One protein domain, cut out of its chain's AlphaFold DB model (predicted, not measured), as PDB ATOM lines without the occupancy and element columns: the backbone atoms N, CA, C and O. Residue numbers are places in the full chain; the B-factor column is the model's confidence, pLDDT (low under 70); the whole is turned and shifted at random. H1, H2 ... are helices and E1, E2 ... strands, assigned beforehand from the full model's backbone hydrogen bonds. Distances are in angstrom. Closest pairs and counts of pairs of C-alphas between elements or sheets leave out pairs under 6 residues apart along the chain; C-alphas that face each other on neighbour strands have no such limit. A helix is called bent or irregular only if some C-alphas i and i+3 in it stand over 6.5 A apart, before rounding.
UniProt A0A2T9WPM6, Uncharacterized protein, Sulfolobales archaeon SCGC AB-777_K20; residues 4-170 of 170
ATOM      1  N   TYR A   4      27.940  72.873  10.047       95.50
ATOM      2  CA  TYR A   4      28.806  74.034   9.925       95.50
ATOM      3  C   TYR A   4      28.103  75.283  10.456       95.50
ATOM      4  O   TYR A   4      26.886  75.429  10.280       95.50
ATOM      5  N   PRO A   5      28.836  76.198  11.113       95.19
ATOM      6  CA  PRO A   5      28.308  77.520  11.403       95.19
ATOM      7  C   PRO A   5      28.020  78.232  10.078       95.19
ATOM      8  O   PRO A   5      28.847  78.225   9.166       95.19
ATOM      9  N   VAL A   6      26.836  78.827   9.971       94.25
ATOM     10  CA  VAL A   6      26.396  79.536   8.767       94.25
ATOM     11  C   VAL A   6      26.084  80.981   9.102       94.25
ATOM     12  O   VAL A   6      25.604  81.287  10.194       94.25
ATOM     13  N   GLN A   7      26.351  81.856   8.147       93.06
ATOM     14  CA  GLN A   7      26.000  83.261   8.194       93.06
ATOM     15  C   GLN A   7      24.673  83.485   7.480       93.06
ATOM     16  O   GLN A   7      24.319  82.791   6.525       93.06
ATOM     17  N   THR A   8      23.923  84.466   7.965       90.75
ATOM     18  CA  THR A   8      22.695  84.920   7.313       90.75
ATOM     19  C   THR A   8      23.015  85.948   6.223       90.75
ATOM     20  O   THR A   8      23.919  86.757   6.434       90.75
ATOM     21  N   PRO A   9      22.240  86.000   5.125       91.94
ATOM     22  CA  PRO A   9      21.057  85.185   4.843       91.94
ATOM     23  C   PRO A   9      21.392  83.784   4.311       91.94
ATOM     24  O   PRO A   9      22.406  83.575   3.653       91.94
ATOM     25  N   VAL A  10      20.488  82.834   4.554       95.00
ATOM     26  CA  VAL A  10      20.465  81.543   3.847       95.00
ATOM     27  C   VAL A  10      19.493  81.660   2.683       95.00
ATOM     28  O   VAL A  10      18.390  82.171   2.853       95.00
ATOM     29  N   ILE A  11      19.877  81.186   1.506       96.06
ATOM     30  CA  ILE A  11      19.045  81.270   0.308       96.06
ATOM     31  C   ILE A  11      18.271  79.962   0.154       96.06
ATOM     32  O   ILE A  11      18.846  78.879   0.192       96.06
ATOM     33  N   VAL A  12      16.960  80.046  -0.037       96.50
ATOM     34  CA  VAL A  12      16.101  78.879  -0.255       96.50
ATOM     35  C   VAL A  12      15.523  78.940  -1.660       96.50
ATOM     36  O   VAL A  12      14.909  79.940  -2.036       96.50
ATOM     37  N   VAL A  13      15.687  77.859  -2.423       94.75
ATOM     38  CA  VAL A  13      15.081  77.690  -3.749       94.75
ATOM     39  C   VAL A  13      13.875  76.771  -3.624       94.75
ATOM     40  O   VAL A  13      14.001  75.629  -3.176       94.75
ATOM     41  N   TYR A  14      12.695  77.258  -3.997       93.81
ATOM     42  CA  TYR A  14      11.439  76.583  -3.682       93.81
ATOM     43  C   TYR A  14      10.354  76.789  -4.747       93.81
ATOM     44  O   TYR A  14      10.357  77.761  -5.501       93.81
ATOM     45  N   GLY A  15       9.412  75.851  -4.810       88.88
ATOM     46  CA  GLY A  15       8.191  75.933  -5.604       88.88
ATOM     47  C   GLY A  15       7.066  76.609  -4.822       88.88
ATOM     48  O   GLY A  15       6.915  76.393  -3.621       88.88
ATOM     49  N   THR A  16       6.271  77.446  -5.492       79.56
ATOM     50  CA  THR A  16       5.208  78.215  -4.818       79.56
ATOM     51  C   THR A  16       3.837  77.560  -4.828       79.56
ATOM     52  O   THR A  16       3.066  77.801  -3.906       79.56
ATOM     53  N   PHE A  17       3.503  76.816  -5.888       77.50
ATOM     54  CA  PHE A  17       2.151  76.281  -6.099       77.50
ATOM     55  C   PHE A  17       1.938  74.953  -5.368       77.50
ATOM     56  O   PHE A  17       0.945  74.780  -4.668       77.50
ATOM     57  N   ILE A  18       2.911  74.051  -5.500       82.06
ATOM     58  CA  ILE A  18       3.086  72.891  -4.631       82.06
ATOM     59  C   ILE A  18       4.305  73.229  -3.768       82.06
ATOM     60  O   ILE A  18       5.379  73.441  -4.342       82.06
ATOM     61  N   PRO A  19       4.144  73.373  -2.441       85.50
ATOM     62  CA  PRO A  19       5.247  73.666  -1.541       85.50
ATOM     63  C   PRO A  19       6.319  72.580  -1.660       85.50
ATOM     64  O   PRO A  19       6.143  71.455  -1.203       85.50
ATOM     65  N   THR A  20       7.431  72.936  -2.292       89.50
ATOM     66  CA  THR A  20       8.582  72.055  -2.507       89.50
ATOM     67  C   THR A  20       9.834  72.881  -2.288       89.50
ATOM     68  O   THR A  20       9.927  73.985  -2.818       89.50
ATOM     69  N   VAL A  21      10.811  72.368  -1.544       93.94
ATOM     70  CA  VAL A  21      12.133  72.998  -1.430       93.94
ATOM     71  C   VAL A  21      13.119  72.167  -2.236       93.94
ATOM     72  O   VAL A  21      13.285  70.982  -1.971       93.94
ATOM     73  N   PHE A  22      13.748  72.785  -3.233       92.94
ATOM     74  CA  PHE A  22      14.703  72.111  -4.113       92.94
ATOM     75  C   PHE A  22      16.090  72.064  -3.481       92.94
ATOM     76  O   PHE A  22      16.728  71.017  -3.451       92.94
ATOM     77  N   GLN A  23      16.541  73.201  -2.954       94.50
ATOM     78  CA  GLN A  23      17.840  73.313  -2.306       94.50
ATOM     79  C   GLN A  23      17.876  74.485  -1.331       94.50
ATOM     80  O   GLN A  23      17.163  75.483  -1.492       94.50
ATOM     81  N   VAL A  24      18.749  74.357  -0.338       96.44
ATOM     82  CA  VAL A  24      19.116  75.422   0.590       96.44
ATOM     83  C   VAL A  24      20.580  75.754   0.362       96.44
ATOM     84  O   VAL A  24      21.427  74.871   0.421       96.44
ATOM     85  N   VAL A  25      20.894  77.018   0.119       96.81
ATOM     86  CA  VAL A  25      22.266  77.493  -0.036       96.81
ATOM     87  C   VAL A  25      22.661  78.277   1.204       96.81
ATOM     88  O   VAL A  25      22.010  79.258   1.564       96.81
ATOM     89  N   ALA A  26      23.734  77.840   1.857       96.62
ATOM     90  CA  ALA A  26      24.247  78.459   3.067       96.62
ATOM     91  C   ALA A  26      25.708  78.885   2.897       96.62
ATOM     92  O   ALA A  26      26.517  78.173   2.301       96.62
ATOM     93  N   PHE A  27      26.047  80.037   3.469       95.06
ATOM     94  CA  PHE A  27      27.393  80.600   3.435       95.06
ATOM     95  C   PHE A  27      28.032  80.462   4.812       95.06
ATOM     96  O   PHE A  27      27.384  80.742   5.817       95.06
ATOM     97  N   THR A  28      29.297  80.052   4.890       93.94
ATOM     98  CA  THR A  28      30.035  80.048   6.172       93.94
ATOM     99  C   THR A  28      30.861  81.318   6.381       93.94
ATOM    100  O   THR A  28      31.527  81.459   7.403       93.94
ATOM    101  N   PHE A  29      30.834  82.238   5.415       92.19
ATOM    102  CA  PHE A  29      31.514  83.529   5.449       92.19
ATOM    103  C   PHE A  29      30.497  84.673   5.470       92.19
ATOM    104  O   PHE A  29      29.331  84.488   5.119       92.19
ATOM    105  N   ASP A  30      30.933  85.858   5.893       88.19
ATOM    106  CA  ASP A  30      30.074  87.036   5.951       88.19
ATOM    107  C   ASP A  30      29.796  87.566   4.539       88.19
ATOM    108  O   ASP A  30      30.633  88.211   3.909       88.19
ATOM    109  N   VAL A  31      28.593  87.285   4.058       86.31
ATOM    110  CA  VAL A  31      28.082  87.646   2.734       86.31
ATOM    111  C   VAL A  31      28.045  89.166   2.518       86.31
ATOM    112  O   VAL A  31      28.150  89.631   1.384       86.31
ATOM    113  N   HIS A  32      27.901  89.948   3.593       83.69
ATOM    114  CA  HIS A  32      27.779  91.401   3.528       83.69
ATOM    115  C   HIS A  32      29.127  92.115   3.497       83.69
ATOM    116  O   HIS A  32      29.254  93.135   2.822       83.69
ATOM    117  N   ASN A  33      30.119  91.563   4.195       84.19
ATOM    118  CA  ASN A  33      31.434  92.185   4.349       84.19
ATOM    119  C   ASN A  33      32.534  91.541   3.496       84.19
ATOM    120  O   ASN A  33      33.610  92.121   3.357       84.19
ATOM    121  N   THR A  34      32.289  90.365   2.913       83.06
ATOM    122  CA  THR A  34      33.295  89.667   2.105       83.06
ATOM    123  C   THR A  34      33.059  89.914   0.612       83.06
ATOM    124  O   THR A  34      31.976  89.594   0.112       83.06
ATOM    125  N   PRO A  35      34.042  90.458  -0.127       80.25
ATOM    126  CA  PRO A  35      33.896  90.695  -1.558       80.25
ATOM    127  C   PRO A  35      33.818  89.373  -2.329       80.25
ATOM    128  O   PRO A  35      34.566  88.432  -2.060       80.25
ATOM    129  N   VAL A  36      32.922  89.316  -3.316       81.56
ATOM    130  CA  VAL A  36      32.743  88.172  -4.222       81.56
ATOM    131  C   VAL A  36      33.009  88.633  -5.651       81.56
ATOM    132  O   VAL A  36      32.498  89.666  -6.086       81.56
ATOM    133  N   THR A  37      33.790  87.857  -6.403       80.94
ATOM    134  CA  THR A  37      34.101  88.185  -7.798       80.94
ATOM    135  C   THR A  37      32.974  87.705  -8.708       80.94
ATOM    136  O   THR A  37      32.750  86.506  -8.868       80.94
ATOM    137  N   VAL A  38      32.272  88.639  -9.350       76.19
ATOM    138  CA  VAL A  38      31.201  88.318 -10.304       76.19
ATOM    139  C   VAL A  38      31.784  88.152 -11.721       76.19
ATOM    140  O   VAL A  38      32.592  88.988 -12.139       76.19
ATOM    141  N   PRO A  39      31.404  87.107 -12.486       67.19
ATOM    142  CA  PRO A  39      31.865  86.908 -13.861       67.19
ATOM    143  C   PRO A  39      31.522  88.091 -14.774       67.19
ATOM    144  O   PRO A  39      30.385  88.552 -14.804       67.19
ATOM    145  N   MET A  40      32.467  88.544 -15.601       57.38
ATOM    146  CA  MET A  40      32.241  89.678 -16.511       57.38
ATOM    147  C   MET A  40      31.196  89.409 -17.591       57.38
ATOM    148  O   MET A  40      30.413  90.303 -17.886       57.38
ATOM    149  N   ARG A  41      31.121  88.184 -18.131       54.88
ATOM    150  CA  ARG A  41      30.124  87.813 -19.156       54.88
ATOM    151  C   ARG A  41      28.682  88.015 -18.680       54.88
ATOM    152  O   ARG A  41      27.798  88.264 -19.489       54.88
ATOM    153  N   ALA A  42      28.454  87.963 -17.368       50.44
ATOM    154  CA  ALA A  42      27.167  88.282 -16.765       50.44
ATOM    155  C   ALA A  42      26.853  89.785 -16.722       50.44
ATOM    156  O   ALA A  42      25.689  90.174 -16.787       50.44
ATOM    157  N   VAL A  43      27.886  90.622 -16.613       48.19
ATOM    158  CA  VAL A  43      27.796  92.092 -16.592       48.19
ATOM    159  C   VAL A  43      27.768  92.663 -18.015       48.19
ATOM    160  O   VAL A  43      27.232  93.744 -18.247       48.19
ATOM    161  N   GLU A  44      28.298  91.932 -18.995       40.72
ATOM    162  CA  GLU A  44      28.486  92.391 -20.376       40.72
ATOM    163  C   GLU A  44      27.184  92.512 -21.183       40.72
ATOM    164  O   GLU A  44      27.131  93.284 -22.139       40.72
ATOM    165  N   ASN A  45      26.092  91.876 -20.739       45.00
ATOM    166  CA  ASN A  45      24.750  92.194 -21.247       45.00
ATOM    167  C   ASN A  45      24.257  93.592 -20.811       45.00
ATOM    168  O   ASN A  45      23.221  94.046 -21.294       45.00
ATOM    169  N   GLN A  46      24.989  94.295 -19.938       45.53
ATOM    170  CA  GLN A  46      24.721  95.689 -19.576       45.53
ATOM    171  C   GLN A  46      25.904  96.656 -19.770       45.53
ATOM    172  O   GLN A  46      25.637  97.822 -20.053       45.53
ATOM    173  N   ILE A  47      27.185  96.263 -19.657       39.94
ATOM    174  CA  ILE A  47      28.318  97.213 -19.770       39.94
ATOM    175  C   ILE A  47      29.566  96.568 -20.415       39.94
ATOM    176  O   ILE A  47      30.164  95.652 -19.860       39.94
ATOM    177  N   ARG A  48      30.011  97.115 -21.560       35.97
ATOM    178  CA  ARG A  48      31.239  96.767 -22.321       35.97
ATOM    179  C   ARG A  48      32.555  97.211 -21.637       35.97
ATOM    180  O   ARG A  48      33.334  97.949 -22.237       35.97
ATOM    181  N   SER A  49      32.832  96.845 -20.384       35.62
ATOM    182  CA  SER A  49      34.096  97.267 -19.749       35.62
ATOM    183  C   SER A  49      34.682  96.236 -18.792       35.62
ATOM    184  O   SER A  49      34.075  95.843 -17.800       35.62
ATOM    185  N   SER A  50      35.912  95.830 -19.101       37.62
ATOM    186  CA  SER A  50      36.708  94.789 -18.458       37.62
ATOM    187  C   SER A  50      37.381  95.255 -17.158       37.62
ATOM    188  O   SER A  50      38.597  95.164 -16.993       37.62
ATOM    189  N   LYS A  51      36.593  95.707 -16.174       37.75
ATOM    190  CA  LYS A  51      37.068  95.879 -14.788       37.75
ATOM    191  C   LYS A  51      36.372  94.915 -13.837       37.75
ATOM    192  O   LYS A  51      35.152  94.817 -13.860       37.75
ATOM    193  N   LYS A  52      37.154  94.191 -13.021       43.59
ATOM    194  CA  LYS A  52      36.637  93.431 -11.873       43.59
ATOM    195  C   LYS A  52      35.776  94.402 -11.068       43.59
ATOM    196  O   LYS A  52      36.299  95.394 -10.566       43.59
ATOM    197  N   VAL A  53      34.465  94.191 -11.065       45.56
ATOM    198  CA  VAL A  53      33.549  95.051 -10.323       45.56
ATOM    199  C   VAL A  53      33.449  94.450  -8.935       45.56
ATOM    200  O   VAL A  53      32.880  93.369  -8.783       45.56
ATOM    201  N   ASP A  54      34.008  95.140  -7.944       48.72
ATOM    202  CA  ASP A  54      33.683  94.896  -6.542       48.72
ATOM    203  C   ASP A  54      32.191  95.185  -6.375       48.72
ATOM    204  O   ASP A  54      31.738  96.328  -6.298       48.72
ATOM    205  N   SER A  55      31.400  94.122  -6.464       55.25
ATOM    206  CA  SER A  55      29.954  94.189  -6.390       55.25
ATOM    207  C   SER A  55      29.567  94.173  -4.917       55.25
ATOM    208  O   SER A  55      29.977  93.283  -4.172       55.25
ATOM    209  N   THR A  56      28.798  95.166  -4.474       61.91
ATOM    210  CA  THR A  56      28.233  95.166  -3.120       61.91
ATOM    211  C   THR A  56      27.425  93.887  -2.887       61.91
ATOM    212  O   THR A  56      26.892  93.289  -3.826       61.91
ATOM    213  N   ALA A  57      27.300  93.472  -1.622       61.25
ATOM    214  CA  ALA A  57      26.621  92.231  -1.254       61.25
ATOM    215  C   ALA A  57      25.233  92.061  -1.882       61.25
ATOM    216  O   ALA A  57      24.891  91.002  -2.394       61.25
ATOM    217  N   SER A  58      24.453  93.141  -1.912       65.94
ATOM    218  CA  SER A  58      23.104  93.159  -2.480       65.94
ATOM    219  C   SER A  58      23.061  92.979  -4.000       65.94
ATOM    220  O   SER A  58      22.039  92.542  -4.527       65.94
ATOM    221  N   THR A  59      24.133  93.317  -4.716       76.00
ATOM    222  CA  THR A  59      24.189  93.215  -6.176       76.00
ATOM    223  C   THR A  59      24.625  91.821  -6.613       76.00
ATOM    224  O   THR A  59      23.954  91.226  -7.459       76.00
ATOM    225  N   TRP A  60      25.679  91.257  -6.014       82.88
ATOM    226  CA  TRP A  60      26.107  89.904  -6.374       82.88
ATOM    227  C   TRP A  60      25.131  88.836  -5.872       82.88
ATOM    228  O   TRP A  60      24.911  87.865  -6.589       82.88
ATOM    229  N   LEU A  61      24.493  89.024  -4.705       85.62
ATOM    230  CA  LEU A  61      23.479  88.090  -4.206       85.62
ATOM    231  C   LEU A  61      22.311  87.970  -5.179       85.62
ATOM    232  O   LEU A  61      21.979  86.867  -5.591       85.62
ATOM    233  N   LYS A  62      21.741  89.092  -5.630       84.69
ATOM    234  CA  LYS A  62      20.656  89.078  -6.624       84.69
ATOM    235  C   LYS A  62      21.067  88.399  -7.924       84.69
ATOM    236  O   LYS A  62      20.270  87.692  -8.539       84.69
ATOM    237  N   PHE A  63      22.304  88.624  -8.354       84.31
ATOM    238  CA  PHE A  63      22.839  87.950  -9.528       84.31
ATOM    239  C   PHE A  63      22.934  86.430  -9.307       84.31
ATOM    240  O   PHE A  63      22.462  85.649 -10.133       84.31
ATOM    241  N   PHE A  64      23.464  86.016  -8.158       89.06
ATOM    242  CA  PHE A  64      23.566  84.623  -7.743       89.06
ATOM    243  C   PHE A  64      22.187  83.946  -7.630       89.06
ATOM    244  O   PHE A  64      22.002  82.853  -8.158       89.06
ATOM    245  N   GLU A  65      21.189  84.612  -7.044       89.31
ATOM    246  CA  GLU A  65      19.792  84.154  -7.014       89.31
ATOM    247  C   GLU A  65      19.222  83.945  -8.423       89.31
ATOM    248  O   GLU A  65      18.539  82.951  -8.684       89.31
ATOM    249  N   GLY A  66      19.527  84.856  -9.352       86.44
ATOM    250  CA  GLY A  66      19.154  84.730 -10.758       86.44
ATOM    251  C   GLY A  66      19.760  83.491 -11.421       86.44
ATOM    252  O   GLY A  66      19.057  82.763 -12.121       86.44
ATOM    253  N   LEU A  67      21.041  83.209 -11.162       87.69
ATOM    254  CA  LEU A  67      21.702  82.004 -11.669       87.69
ATOM    255  C   LEU A  67      21.136  80.723 -11.052       87.69
ATOM    256  O   LEU A  67      20.899  79.763 -11.781       87.69
ATOM    257  N   LEU A  68      20.852  80.715  -9.746       90.06
ATOM    258  CA  LEU A  68      20.186  79.591  -9.079       90.06
ATOM    259  C   LEU A  68      18.823  79.295  -9.716       90.06
ATOM    260  O   LEU A  68      18.500  78.140  -9.982       90.06
ATOM    261  N   LEU A  69      18.028  80.332  -9.999       88.19
ATOM    262  CA  LEU A  69      16.745  80.177 -10.688       88.19
ATOM    263  C   LEU A  69      16.902  79.563 -12.077       88.19
ATOM    264  O   LEU A  69      16.094  78.716 -12.456       88.19
ATOM    265  N   LEU A  70      17.898  80.010 -12.845       86.38
ATOM    266  CA  LEU A  70      18.162  79.480 -14.182       86.38
ATOM    267  C   LEU A  70      18.569  78.009 -14.127       86.38
ATOM    268  O   LEU A  70      18.022  77.209 -14.882       86.38
ATOM    269  N   ASP A  71      19.485  77.657 -13.229       86.94
ATOM    270  CA  ASP A  71      19.989  76.293 -13.083       86.94
ATOM    271  C   ASP A  71      18.882  75.316 -12.668       86.94
ATOM    272  O   ASP A  71      18.631  74.315 -13.341       86.94
ATOM    273  N   VAL A  72      18.095  75.675 -11.649       87.94
ATOM    274  CA  VAL A  72      16.971  74.833 -11.220       87.94
ATOM    275  C   VAL A  72      15.921  74.712 -12.321       87.94
ATOM    276  O   VAL A  72      15.451  73.607 -12.577       87.94
ATOM    277  N   LYS A  73      15.575  75.793 -13.036       86.44
ATOM    278  CA  LYS A  73      14.621  75.720 -14.161       86.44
ATOM    279  C   LYS A  73      15.113  74.833 -15.304       86.44
ATOM    280  O   LYS A  73      14.289  74.151 -15.910       86.44
ATOM    281  N   LYS A  74      16.421  74.806 -15.586       86.62
ATOM    282  CA  LYS A  74      17.000  73.859 -16.555       86.62
ATOM    283  C   LYS A  74      16.764  72.409 -16.115       86.62
ATOM    284  O   LYS A  74      16.460  71.575 -16.961       86.62
ATOM    285  N   ALA A  75      16.853  72.123 -14.815       85.69
ATOM    286  CA  ALA A  75      16.664  70.779 -14.269       85.69
ATOM    287  C   ALA A  75      15.188  70.351 -14.146       85.69
ATOM    288  O   ALA A  75      14.856  69.207 -14.445       85.69
ATOM    289  N   VAL A  76      14.296  71.246 -13.701       84.81
ATOM    290  CA  VAL A  76      12.901  70.898 -13.347       84.81
ATOM    291  C   VAL A  76      11.863  71.274 -14.410       84.81
ATOM    292  O   VAL A  76      10.686  70.939 -14.273       84.81
ATOM    293  N   GLY A  77      12.267  71.974 -15.472       82.62
ATOM    294  CA  GLY A  77      11.386  72.379 -16.566       82.62
ATOM    295  C   GLY A  77      10.455  73.542 -16.206       82.62
ATOM    296  O   GLY A  77      10.837  74.486 -15.513       82.62
ATOM    297  N   ASN A  78       9.215  73.504 -16.705       80.44
ATOM    298  CA  ASN A  78       8.272  74.634 -16.665       80.44
ATOM    299  C   ASN A  78       7.529  74.789 -15.319       80.44
ATOM    300  O   ASN A  78       6.331  75.068 -15.276       80.44
ATOM    301  N   ILE A  79       8.228  74.571 -14.203       82.50
ATOM    302  CA  ILE A  79       7.678  74.731 -12.853       82.50
ATOM    303  C   ILE A  79       7.957  76.155 -12.360       82.50
ATOM    304  O   ILE A  79       9.017  76.736 -12.602       82.50
ATOM    305  N   THR A  80       6.997  76.741 -11.638       84.88
ATOM    306  CA  THR A  80       7.192  78.054 -11.008       84.88
ATOM    307  C   THR A  80       8.101  77.917  -9.788       84.88
ATOM    308  O   THR A  80       7.662  77.498  -8.716       84.88
ATOM    309  N   VAL A  81       9.367  78.290  -9.970       88.44
ATOM    310  CA  VAL A  81      10.402  78.323  -8.931       88.44
ATOM    311  C   VAL A  81      10.645  79.764  -8.484       88.44
ATOM    312  O   VAL A  81      10.665  80.684  -9.307       88.44
ATOM    313  N   LYS A  82      10.842  79.953  -7.180       91.38
ATOM    314  CA  LYS A  82      11.284  81.198  -6.553       91.38
ATOM    315  C   LYS A  82      12.531  80.963  -5.713       91.38
ATOM    316  O   LYS A  82      12.822  79.844  -5.295       91.38
ATOM    317  N   VAL A  83      13.241  82.054  -5.468       92.12
ATOM    318  CA  VAL A  83      14.379  82.117  -4.558       92.12
ATOM    319  C   VAL A  83      14.081  83.182  -3.516       92.12
ATOM    320  O   VAL A  83      13.468  84.202  -3.837       92.12
ATOM    321  N   SER A  84      14.426  82.906  -2.261       93.00
ATOM    322  CA  SER A  84      14.224  83.845  -1.163       93.00
ATOM    323  C   SER A  84      15.333  83.731  -0.124       93.00
ATOM    324  O   SER A  84      15.724  82.631   0.270       93.00
ATOM    325  N   GLU A  85      15.793  84.889   0.341       93.94
ATOM    326  CA  GLU A  85      16.663  85.033   1.502       93.94
ATOM    327  C   GLU A  85      15.891  84.809   2.813       93.94
ATOM    328  O   GLU A  85      14.966  85.549   3.158       93.94
ATOM    329  N   VAL A  86      16.331  83.835   3.606       94.75
ATOM    330  CA  VAL A  86      15.820  83.567   4.949       94.75
ATOM    331  C   VAL A  86      16.805  84.090   5.986       94.75
ATOM    332  O   VAL A  86      17.943  83.633   6.097       94.75
ATOM    333  N   LYS A  87      16.338  85.048   6.791       93.44
ATOM    334  CA  LYS A  87      17.122  85.658   7.881       93.44
ATOM    335  C   LYS A  87      17.024  84.893   9.200       93.44
ATOM    336  O   LYS A  87      17.913  84.989  10.035       93.44
ATOM    337  N   ARG A  88      15.933  84.151   9.419       94.88
ATOM    338  CA  ARG A  88      15.727  83.354  10.638       94.88
ATOM    339  C   ARG A  88      16.343  81.975  10.452       94.88
ATOM    340  O   ARG A  88      15.673  81.045  10.009       94.88
ATOM    341  N   VAL A  89      17.626  81.875  10.769       94.62
ATOM    342  CA  VAL A  89      18.399  80.639  10.657       94.62
ATOM    343  C   VAL A  89      18.842  80.217  12.047       94.62
ATOM    344  O   VAL A  89      19.482  80.987  12.759       94.62
ATOM    345  N   PHE A  90      18.495  78.996  12.436       92.81
ATOM    346  CA  PHE A  90      18.922  78.403  13.698       92.81
ATOM    347  C   PHE A  90      20.042  77.407  13.383       92.81
ATOM    348  O   PHE A  90      19.786  76.322  12.864       92.81
ATOM    349  N   GLY A  91      21.288  77.848  13.592       80.69
ATOM    350  CA  GLY A  91      22.507  77.123  13.213       80.69
ATOM    351  C   GLY A  91      23.250  76.478  14.395       80.69
ATOM    352  O   GLY A  91      22.961  76.820  15.544       80.69
ATOM    353  N   PRO A  92      24.225  75.575  14.135       93.94
ATOM    354  CA  PRO A  92      24.816  75.239  12.827       93.94
ATOM    355  C   PRO A  92      23.876  74.452  11.899       93.94
ATOM    356  O   PRO A  92      22.987  73.748  12.372       93.94
ATOM    357  N   LEU A  93      24.083  74.559  10.580       96.19
ATOM    358  CA  LEU A  93      23.354  73.754   9.592       96.19
ATOM    359  C   LEU A  93      24.171  72.530   9.179       96.19
ATOM    360  O   LEU A  93      25.382  72.607   9.007       96.19
ATOM    361  N   CYS A  94      23.498  71.407   8.992       95.94
ATOM    362  CA  CYS A  94      24.033  70.133   8.531       95.94
ATOM    363  C   CYS A  94      23.777  69.941   7.030       95.94
ATOM    364  O   CYS A  94      23.132  70.769   6.392       95.94
ATOM    365  N   SER A  95      24.223  68.815   6.462       94.75
ATOM    366  CA  SER A  95      23.959  68.424   5.059       94.75
ATOM    367  C   SER A  95      22.482  68.458   4.656       94.75
ATOM    368  O   SER A  95      22.148  68.479   3.473       94.75
ATOM    369  N   THR A  96      21.592  68.430   5.641       95.06
ATOM    370  CA  THR A  96      20.155  68.494   5.455       95.06
ATOM    371  C   THR A  96      19.563  69.500   6.435       95.06
ATOM    372  O   THR A  96      19.956  69.557   7.605       95.06
ATOM    373  N   ALA A  97      18.620  70.296   5.945       96.50
ATOM    374  CA  ALA A  97      17.898  71.279   6.732       96.50
ATOM    375  C   ALA A  97      16.389  71.051   6.633       96.50
ATOM    376  O   ALA A  97      15.881  70.515   5.646       96.50
ATOM    377  N   TYR A  98      15.694  71.489   7.672       97.25
ATOM    378  CA  TYR A  98      14.256  71.645   7.751       97.25
ATOM    379  C   TYR A  98      13.912  73.118   7.555       97.25
ATOM    380  O   TYR A  98      14.457  74.006   8.216       97.25
ATOM    381  N   ILE A  99      13.005  73.365   6.622       97.06
ATOM    382  CA  ILE A  99      12.559  74.681   6.205       97.06
ATOM    383  C   ILE A  99      11.092  74.782   6.580       97.06
ATOM    384  O   ILE A  99      10.276  73.964   6.153       97.06
ATOM    385  N   VAL A 100      10.754  75.799   7.361       96.19
ATOM    386  CA  VAL A 100       9.360  76.135   7.633       96.19
ATOM    387  C   VAL A 100       8.881  77.048   6.517       96.19
ATOM    388  O   VAL A 100       9.374  78.168   6.365       96.19
ATOM    389  N   LEU A 101       7.908  76.575   5.748       93.44
ATOM    390  CA  LEU A 101       7.168  77.372   4.784       93.44
ATOM    391  C   LEU A 101       5.902  77.902   5.446       93.44
ATOM    392  O   LEU A 101       5.142  77.150   6.055       93.44
ATOM    393  N   ARG A 102       5.667  79.203   5.310       90.94
ATOM    394  CA  ARG A 102       4.373  79.814   5.583       90.94
ATOM    395  C   ARG A 102       3.572  79.828   4.295       90.94
ATOM    396  O   ARG A 102       3.989  80.424   3.307       90.94
ATOM    397  N   GLU A 103       2.402  79.226   4.340       87.69
ATOM    398  CA  GLU A 103       1.453  79.204   3.242       87.69
ATOM    399  C   GLU A 103       0.323  80.189   3.530       87.69
ATOM    400  O   GLU A 103      -0.191  80.278   4.646       87.69
ATOM    401  N   LYS A 104      -0.054  80.972   2.523       84.69
ATOM    402  CA  LYS A 104      -1.213  81.868   2.578       84.69
ATOM    403  C   LYS A 104      -2.184  81.500   1.468       84.69
ATOM    404  O   LYS A 104      -1.763  81.340   0.326       84.69
ATOM    405  N   GLY A 105      -3.475  81.456   1.791       76.12
ATOM    406  CA  GLY A 105      -4.539  81.131   0.838       76.12
ATOM    407  C   GLY A 105      -4.877  79.641   0.792       76.12
ATOM    408  O   GLY A 105      -4.442  78.869   1.642       76.12
ATOM    409  N   THR A 106      -5.689  79.244  -0.189       68.12
ATOM    410  CA  THR A 106      -6.163  77.859  -0.334       68.12
ATOM    411  C   THR A 106      -5.246  77.072  -1.281       68.12
ATOM    412  O   THR A 106      -5.065  77.519  -2.428       68.12
ATOM    413  N   PRO A 107      -4.689  75.917  -0.851       60.47
ATOM    414  CA  PRO A 107      -3.915  75.014  -1.706       60.47
ATOM    415  C   PRO A 107      -4.640  74.701  -3.020       60.47
ATOM    416  O   PRO A 107      -5.849  74.485  -3.033       60.47
ATOM    417  N   GLY A 108      -3.913  74.732  -4.140       60.12
ATOM    418  CA  GLY A 108      -4.457  74.455  -5.477       60.12
ATOM    419  C   GLY A 108      -5.235  75.598  -6.150       60.12
ATOM    420  O   GLY A 108      -5.520  75.493  -7.339       60.12
ATOM    421  N   VAL A 109      -5.543  76.699  -5.446       67.81
ATOM    422  CA  VAL A 109      -6.297  77.844  -6.011       67.81
ATOM    423  C   VAL A 109      -5.442  79.112  -6.083       67.81
ATOM    424  O   VAL A 109      -5.212  79.652  -7.163       67.81
ATOM    425  N   ARG A 110      -4.963  79.603  -4.931       66.31
ATOM    426  CA  ARG A 110      -4.096  80.795  -4.800       66.31
ATOM    427  C   ARG A 110      -3.200  80.677  -3.565       66.31
ATOM    428  O   ARG A 110      -3.104  81.611  -2.771       66.31
ATOM    429  N   ALA A 111      -2.596  79.509  -3.368       69.62
ATOM    430  CA  ALA A 111      -1.620  79.341  -2.305       69.62
ATOM    431  C   ALA A 111      -0.297  80.005  -2.696       69.62
ATOM    432  O   ALA A 111       0.220  79.797  -3.795       69.62
ATOM    433  N   THR A 112       0.248  80.811  -1.790       79.75
ATOM    434  CA  THR A 112       1.634  81.264  -1.864       79.75
ATOM    435  C   THR A 112       2.399  80.701  -0.680       79.75
ATOM    436  O   THR A 112       2.061  80.976   0.469       79.75
ATOM    437  N   ALA A 113       3.418  79.895  -0.971       87.25
ATOM    438  CA  ALA A 113       4.398  79.464   0.013       87.25
ATOM    439  C   ALA A 113       5.544  80.483   0.105       87.25
ATOM    440  O   ALA A 113       5.962  81.057  -0.904       87.25
ATOM    441  N   GLU A 114       6.052  80.708   1.310       91.31
ATOM    442  CA  GLU A 114       7.205  81.565   1.581       91.31
ATOM    443  C   GLU A 114       8.047  80.940   2.702       91.31
ATOM    444  O   GLU A 114       7.498  80.630   3.763       91.31
ATOM    445  N   PRO A 115       9.358  80.727   2.510       94.44
ATOM    446  CA  PRO A 115      10.217  80.205   3.563       94.44
ATOM    447  C   PRO A 115      10.425  81.256   4.653       94.44
ATOM    448  O   PRO A 115      10.815  82.387   4.388       94.44
ATOM    449  N   VAL A 116      10.158  80.880   5.905       94.56
ATOM    450  CA  VAL A 116      10.221  81.802   7.051       94.56
ATOM    451  C   VAL A 116      11.288  81.437   8.073       94.56
ATOM    452  O   VAL A 116      11.633  82.283   8.899       94.56
ATOM    453  N   MET A 117      11.783  80.199   8.056       95.88
ATOM    454  CA  MET A 117      12.782  79.708   9.003       95.88
ATOM    455  C   MET A 117      13.525  78.496   8.433       95.88
ATOM    456  O   MET A 117      12.923  77.683   7.732       95.88
ATOM    457  N   VAL A 118      14.821  78.391   8.740       97.38
ATOM    458  CA  VAL A 118      15.680  77.246   8.396       97.38
ATOM    459  C   VAL A 118      16.412  76.763   9.650       97.38
ATOM    460  O   VAL A 118      16.923  77.569  10.429       97.38
ATOM    461  N   THR A 119      16.481  75.450   9.842       97.12
ATOM    462  CA  THR A 119      17.232  74.785  10.921       97.12
ATOM    463  C   THR A 119      17.683  73.402  10.465       97.12
ATOM    464  O   THR A 119      17.161  72.876   9.491       97.12
ATOM    465  N   SER A 120      18.605  72.767  11.177       96.06
ATOM    466  CA  SER A 120      18.895  71.338  10.997       96.06
ATOM    467  C   SER A 120      18.175  70.414  11.978       96.06
ATOM    468  O   SER A 120      18.340  69.203  11.889       96.06
ATOM    469  N   SER A 121      17.336  70.949  12.870       95.81
ATOM    470  CA  SER A 121      16.545  70.159  13.818       95.81
ATOM    471  C   SER A 121      15.053  70.217  13.494       95.81
ATOM    472  O   SER A 121      14.443  71.288  13.493       95.81
ATOM    473  N   TYR A 122      14.440  69.051  13.279       94.94
ATOM    474  CA  TYR A 122      12.991  68.951  13.100       94.94
ATOM    475  C   TYR A 122      12.225  69.434  14.341       94.94
ATOM    476  O   TYR A 122      11.197  70.100  14.212       94.94
ATOM    477  N   ASP A 123      12.754  69.171  15.538       95.62
ATOM    478  CA  ASP A 123      12.148  69.608  16.798       95.62
ATOM    479  C   ASP A 123      12.145  71.134  16.915       95.62
ATOM    480  O   ASP A 123      11.132  71.724  17.288       95.62
ATOM    481  N   GLN A 124      13.237  71.800  16.520       94.69
ATOM    482  CA  GLN A 124      13.280  73.266  16.477       94.69
ATOM    483  C   GLN A 124      12.290  73.838  15.458       94.69
ATOM    484  O   GLN A 124      11.628  74.834  15.751       94.69
ATOM    485  N   ALA A 125      12.162  73.218  14.281       94.50
ATOM    486  CA  ALA A 125      11.183  73.633  13.277       94.50
ATOM    487  C   ALA A 125       9.747  73.469  13.801       94.50
ATOM    488  O   ALA A 125       8.935  74.388  13.692       94.50
ATOM    489  N   SER A 126       9.451  72.338  14.440       94.62
ATOM    490  CA  SER A 126       8.140  72.035  15.022       94.62
ATOM    491  C   SER A 126       7.794  72.973  16.175       94.62
ATOM    492  O   SER A 126       6.683  73.501  16.235       94.62
ATOM    493  N   HIS A 127       8.759  73.258  17.050       94.19
ATOM    494  CA  HIS A 127       8.607  74.226  18.133       94.19
ATOM    495  C   HIS A 127       8.408  75.656  17.604       94.19
ATOM    496  O   HIS A 127       7.602  76.430  18.124       94.19
ATOM    497  N   TYR A 128       9.104  76.033  16.531       92.06
ATOM    498  CA  TYR A 128       8.869  77.313  15.868       92.06
ATOM    499  C   TYR A 128       7.443  77.399  15.300       92.06
ATOM    500  O   TYR A 128       6.757  78.397  15.504       92.06
ATOM    501  N   VAL A 129       6.958  76.349  14.634       91.25
ATOM    502  CA  VAL A 129       5.580  76.316  14.124       91.25
ATOM    503  C   VAL A 129       4.570  76.417  15.267       91.25
ATOM    504  O   VAL A 129       3.668  77.248  15.192       91.25
ATOM    505  N   SER A 130       4.729  75.640  16.343       88.38
ATOM    506  CA  SER A 130       3.786  75.657  17.470       88.38
ATOM    507  C   SER A 130       3.721  77.032  18.139       88.38
ATOM    508  O   SER A 130       2.632  77.564  18.350       88.38
ATOM    509  N   THR A 131       4.869  77.660  18.392       86.88
ATOM    510  CA  THR A 131       4.937  79.007  18.981       86.88
ATOM    511  C   THR A 131       4.302  80.065  18.081       86.88
ATOM    512  O   THR A 131       3.515  80.890  18.552       86.88
ATOM    513  N   VAL A 132       4.574  80.025  16.772       85.12
ATOM    514  CA  VAL A 132       3.976  80.963  15.815       85.12
ATOM    515  C   VAL A 132       2.464  80.757  15.719       85.12
ATOM    516  O   VAL A 132       1.726  81.742  15.781       85.12
ATOM    517  N   VAL A 133       1.984  79.513  15.648       79.19
ATOM    518  CA  VAL A 133       0.549  79.195  15.611       79.19
ATOM    519  C   VAL A 133      -0.147  79.679  16.883       79.19
ATOM    520  O   VAL A 133      -1.115  80.433  16.785       79.19
ATOM    521  N   VAL A 134       0.377  79.367  18.070       76.81
ATOM    522  CA  VAL A 134      -0.197  79.823  19.352       76.81
ATOM    523  C   VAL A 134      -0.241  81.353  19.437       76.81
ATOM    524  O   VAL A 134      -1.257  81.933  19.823       76.81
ATOM    525  N   SER A 135       0.825  82.033  19.005       71.19
ATOM    526  CA  SER A 135       0.855  83.501  18.967       71.19
ATOM    527  C   SER A 135      -0.135  84.097  17.956       71.19
ATOM    528  O   SER A 135      -0.646  85.199  18.158       71.19
ATOM    529  N   SER A 136      -0.442  83.364  16.881       63.69
ATOM    530  CA  SER A 136      -1.381  83.794  15.843       63.69
ATOM    531  C   SER A 136      -2.845  83.642  16.249       63.69
ATOM    532  O   SER A 136      -3.657  84.425  15.774       63.69
ATOM    533  N   ILE A 137      -3.185  82.751  17.193       59.19
ATOM    534  CA  ILE A 137      -4.548  82.645  17.759       59.19
ATOM    535  C   ILE A 137      -4.999  83.988  18.360       59.19
ATOM    536  O   ILE A 137      -6.170  84.349  18.283       59.19
ATOM    537  N   HIS A 138      -4.058  84.775  18.887       60.00
ATOM    538  CA  HIS A 138      -4.335  86.097  19.452       60.00
ATOM    539  C   HIS A 138      -4.495  87.208  18.397       60.00
ATOM    540  O   HIS A 138      -4.883  88.325  18.738       60.00
ATOM    541  N   LYS A 139      -4.202  86.948  17.114       55.69
ATOM    542  CA  LYS A 139      -4.276  87.940  16.031       55.69
ATOM    543  C   LYS A 139      -5.266  87.482  14.959       55.69
ATOM    544  O   LYS A 139      -5.070  86.439  14.350       55.69
ATOM    545  N   ARG A 140      -6.282  88.306  14.652       50.91
ATOM    546  CA  ARG A 140      -7.190  88.148  13.489       50.91
ATOM    547  C   ARG A 140      -6.386  88.161  12.181       50.91
ATOM    548  O   ARG A 140      -6.285  89.187  11.517       50.91
ATOM    549  N   THR A 141      -5.769  87.045  11.824       54.41
ATOM    550  CA  THR A 141      -4.988  86.911  10.596       54.41
ATOM    551  C   THR A 141      -5.642  85.894   9.678       54.41
ATOM    552  O   THR A 141      -6.246  84.922  10.120       54.41
ATOM    553  N   THR A 142      -5.584  86.196   8.382       58.50
ATOM    554  CA  THR A 142      -6.034  85.337   7.288       58.50
ATOM    555  C   THR A 142      -5.461  83.927   7.443       58.50
ATOM    556  O   THR A 142      -4.322  83.787   7.883       58.50
ATOM    557  N   SER A 143      -6.247  82.901   7.088       64.44
ATOM    558  CA  SER A 143      -5.851  81.487   7.189       64.44
ATOM    559  C   SER A 143      -4.449  81.277   6.610       64.44
ATOM    560  O   SER A 143      -4.244  81.419   5.400       64.44
ATOM    561  N   SER A 144      -3.477  81.020   7.488       76.81
ATOM    562  CA  SER A 144      -2.113  80.673   7.106       76.81
ATOM    563  C   SER A 144      -1.758  79.311   7.674       76.81
ATOM    564  O   SER A 144      -1.789  79.141   8.893       76.81
ATOM    565  N   SER A 145      -1.415  78.372   6.798       85.88
ATOM    566  CA  SER A 145      -0.841  77.077   7.160       85.88
ATOM    567  C   SER A 145       0.682  77.179   7.245       85.88
ATOM    568  O   SER A 145       1.305  78.095   6.701       85.88
ATOM    569  N   TYR A 146       1.282  76.240   7.970       90.25
ATOM    570  CA  TYR A 146       2.728  76.085   8.042       90.25
ATOM    571  C   TYR A 146       3.079  74.649   7.698       90.25
ATOM    572  O   TYR A 146       2.477  73.724   8.242       90.25
ATOM    573  N   THR A 147       4.080  74.484   6.844       91.56
ATOM    574  CA  THR A 147       4.562  73.173   6.415       91.56
ATOM    575  C   THR A 147       6.061  73.104   6.652       91.56
ATOM    576  O   THR A 147       6.784  74.068   6.399       91.56
ATOM    577  N   ILE A 148       6.532  71.968   7.161       95.38
ATOM    578  CA  ILE A 148       7.956  71.709   7.377       95.38
ATOM    579  C   ILE A 148       8.423  70.793   6.255       95.38
ATOM    580  O   ILE A 148       7.923  69.678   6.126       95.38
ATOM    581  N   LEU A 149       9.382  71.258   5.461       95.94
ATOM    582  CA  LEU A 149       9.975  70.479   4.379       95.94
ATOM    583  C   LEU A 149      11.460  70.267   4.624       95.94
ATOM    584  O   LEU A 149      12.139  71.125   5.184       95.94
ATOM    585  N   GLN A 150      11.958  69.116   4.192       96.25
ATOM    586  CA  GLN A 150      13.363  68.747   4.287       96.25
ATOM    587  C   GLN A 150      14.040  68.970   2.933       96.25
ATOM    588  O   GLN A 150      13.485  68.584   1.906       96.25
ATOM    589  N   ALA A 151      15.236  69.560   2.923       95.38
ATOM    590  CA  ALA A 151      16.014  69.738   1.699       95.38
ATOM    591  C   ALA A 151      17.529  69.658   1.946       95.38
ATOM    592  O   ALA A 151      17.990  69.931   3.064       95.38
ATOM    593  N   PRO A 152      18.315  69.279   0.919       95.81
ATOM    594  CA  PRO A 152      19.768  69.286   1.006       95.81
ATOM    595  C   PRO A 152      20.310  70.713   1.140       95.81
ATOM    596  O   PRO A 152      19.767  71.658   0.558       95.81
ATOM    597  N   VAL A 153      21.402  70.849   1.896       96.25
ATOM    598  CA  VAL A 153      22.129  72.111   2.061       96.25
ATOM    599  C   VAL A 153      23.402  72.088   1.225       96.25
ATOM    600  O   VAL A 153      24.274  71.242   1.423       96.25
ATOM    601  N   GLN A 154      23.521  73.047   0.316       95.81
ATOM    602  CA  GLN A 154      24.748  73.350  -0.398       95.81
ATOM    603  C   GLN A 154      25.518  74.428   0.364       95.81
ATOM    604  O   GLN A 154      25.033  75.546   0.551       95.81
ATOM    605  N   PHE A 155      26.726  74.085   0.802       95.75
ATOM    606  CA  PHE A 155      27.594  74.997   1.538       95.75
ATOM    607  C   PHE A 155      28.578  75.693   0.606       95.75
ATOM    608  O   PHE A 155      29.281  75.040  -0.166       95.75
ATOM    609  N   PHE A 156      28.670  77.011   0.748       95.38
ATOM    610  CA  PHE A 156      29.757  77.814   0.207       95.38
ATOM    611  C   PHE A 156      30.635  78.280   1.360       95.38
ATOM    612  O   PHE A 156      30.253  79.135   2.165       95.38
ATOM    613  N   PHE A 157      31.818  77.683   1.441       94.25
ATOM    614  CA  PHE A 157      32.786  77.953   2.493       94.25
ATOM    615  C   PHE A 157      33.592  79.220   2.230       94.25
ATOM    616  O   PHE A 157      34.027  79.889   3.166       94.25
ATOM    617  N   THR A 158      33.784  79.559   0.954       93.12
ATOM    618  CA  THR A 158      34.582  80.711   0.538       93.12
ATOM    619  C   THR A 158      33.905  81.504  -0.585       93.12
ATOM    620  O   THR A 158      33.149  80.934  -1.382       93.12
ATOM    621  N   PRO A 159      34.212  82.808  -0.710       90.19
ATOM    622  CA  PRO A 159      33.794  83.639  -1.845       90.19
ATOM    623  C   PRO A 159      34.208  83.074  -3.210       90.19
ATOM    624  O   PRO A 159      33.487  83.219  -4.200       90.19
ATOM    625  N   ASP A 160      35.359  82.403  -3.273       89.00
ATOM    626  CA  ASP A 160      35.879  81.815  -4.510       89.00
ATOM    627  C   ASP A 160      35.013  80.655  -5.000       89.00
ATOM    628  O   ASP A 160      34.831  80.493  -6.207       89.00
ATOM    629  N   GLN A 161      34.417  79.879  -4.088       92.44
ATOM    630  CA  GLN A 161      33.461  78.834  -4.460       92.44
ATOM    631  C   GLN A 161      32.197  79.435  -5.083       92.44
ATOM    632  O   GLN A 161      31.703  78.907  -6.076       92.44
ATOM    633  N   VAL A 162      31.710  80.565  -4.554       90.44
ATOM    634  CA  VAL A 162      30.568  81.292  -5.134       90.44
ATOM    635  C   VAL A 162      30.932  81.806  -6.522       90.44
ATOM    636  O   VAL A 162      30.217  81.556  -7.487       90.44
ATOM    637  N   SER A 163      32.090  82.452  -6.645       87.31
ATOM    638  CA  SER A 163      32.606  82.968  -7.918       87.31
ATOM    639  C   SER A 163      32.767  81.852  -8.959       87.31
ATOM    640  O   SER A 163      32.395  82.014 -10.121       87.31
ATOM    641  N   SER A 164      33.270  80.688  -8.544       88.25
ATOM    642  CA  SER A 164      33.436  79.508  -9.402       88.25
ATOM    643  C   SER A 164      32.094  78.935  -9.850       88.25
ATOM    644  O   SER A 164      31.918  78.649 -11.030       88.25
ATOM    645  N   TYR A 165      31.123  78.833  -8.938       89.56
ATOM    646  CA  TYR A 165      29.762  78.406  -9.263       89.56
ATOM    647  C   TYR A 165      29.104  79.344 -10.276       89.56
ATOM    648  O   TYR A 165      28.546  78.888 -11.272       89.56
ATOM    649  N   MET A 166      29.235  80.658 -10.074       86.44
ATOM    650  CA  MET A 166      28.703  81.647 -11.011       86.44
ATOM    651  C   MET A 166      29.323  81.509 -12.406       86.44
ATOM    652  O   MET A 166      28.607  81.612 -13.394       86.44
ATOM    653  N   ASN A 167      30.630  81.244 -12.498       85.50
ATOM    654  CA  ASN A 167      31.308  81.017 -13.779       85.50
ATOM    655  C   ASN A 167      30.890  79.709 -14.468       85.50
ATOM    656  O   ASN A 167      30.929  79.652 -15.689       85.50
ATOM    657  N   ALA A 168      30.530  78.669 -13.715       85.81
ATOM    658  CA  ALA A 168      30.202  77.356 -14.274       85.81
ATOM    659  C   ALA A 168      28.800  77.283 -14.906       85.81
ATOM    660  O   ALA A 168      28.555  76.432 -15.755       85.81
ATOM    661  N   ILE A 169      27.873  78.143 -14.473       80.75
ATOM    662  CA  ILE A 169      26.476  78.144 -14.950       80.75
ATOM    663  C   ILE A 169      26.280  78.977 -16.219       80.75
ATOM    664  O   ILE A 169      25.339  78.715 -16.981       80.75
ATOM    665  N   ILE A 170      27.131  79.991 -16.406       71.19
ATOM    666  CA  ILE A 170      27.155  80.889 -17.570       71.19
ATOM    667  C   ILE A 170      27.755  80.158 -18.769       71.19
ATOM    668  O   ILE A 170      27.097  80.184 -19.832       71.19
TER     669      ILE A 170
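AT A GLANCE: This is residues 4 to 170 of the 170 residues of an uncharacterized protein of Sulfolobales archaeon SCGC AB-777_K20 (UniProt A0A2T9WPM6). What shape appears first? One mixed sheet curls like part of a barrel and folds into two leaves, E3 E1 E2 facing E4 E5, with the bent strand E6 as hinge. H2 packs on the outside of the first leaf and H3 on the outside of the second, toward opposite ends of the domain, while H4 packs on H2. What is it made of? The printed part has 167 residues with four named helices and six named strands, in the order E1 E2 H1 H2 E3 E4 E5 H3 E6 H4, of mixed class; across the sheet the order is E3 E1 E2 E6 E4 E5, with E2 and E6 parallel and the other neighbours antiparallel. The whole is compact, with a radius of gyration of the C-alphas of 17.3 A, and elongated, spanning 56 by 35 by 27 A.

HOW THE PARTS SIT: How do the strands pair? E1, residues 7 to 15, has as antiparallel neighbours E3, residues 81 to 86, with N 12 and O 84 at 2.9 A, and E2, residues 20 to 27, its hairpin partner, with N 11 and O 25 at 2.9 A. E6, residues 144 to 156, bends by 65 degrees at residue 152: residues 153 to 156 pair with E2, N 154 and O 24 at 2.8 A, and residues 144 to 152 with E4, residues 96 to 104, N 147 and O 101 at 3.0 A. E4 and E5, residues 112 to 119, form a hairpin, with N 100 and O 117 at 2.9 A. Where do the leaves of this folded sheet, bent back on itself, come close? The closest C-alphas of E3 and E5 are those of Val 86 and Val 116, 6.2 A apart. Where are the helices? H2, residues 57 to 76, is on the sheet at a height of 8.9 A, its closest C-alphas to E3 being Glu 65 and Val 83 at 6.3 A; H3, residues 122 to 137, is on it at 9.2 A, over E4, with Tyr 122 and Tyr 98 the closest C-alphas at 6.1 A. H4, residues 159 to 169, only grazes the sheet and touches H2, which touches it with residues 64 to 71 alone, at a steep tilt of 40 degrees, the same way; the closest C-alphas of the two are those of Phe 64 and Met 166, 6.8 A apart. H1, residues 40 to 43, is not on the sheet and touches no helix. How do strands and helices alternate, and are the helix backbones in range? E2, H1 H2, E3, with E1 between the strands, and E5, H3, E6, with E4 between them, are split strand-helix-strand units, two strands running the same way with helices between them in the chain, each crossover right-handed. Each O i to N i+4 pair is within hydrogen-bond range in H3 and H4, and 15 of 16 are in H2; H1 is too short for such a pair.

IN THESE COORDINATES: Where do the first and last elements lie? E1 begins with C-alpha 7 at (26.000, 83.261, 8.194), and H4 ends with C-alpha 169 at (26.476, 78.144, -14.950). Which elements are long? From first to last C-alpha E6 measures 32.7 A, H2 28.1 A, E4 25.4 A and H3 22.7 A.

THE WHOLE: How far does it reach, and is it cut? The two C-alphas farthest apart, those of Ser 50 and His 138, are 56.5 A apart, and the printed part has no cut. Where are links long and confidence low? The links E2 to H1, residues 28 to 39, and H1 to H2, residues 44 to 56, are long. The mean pLDDT of the printed part is 82.4, and residues 39 to 58, 106 to 111 and 136 to 143 are under 70.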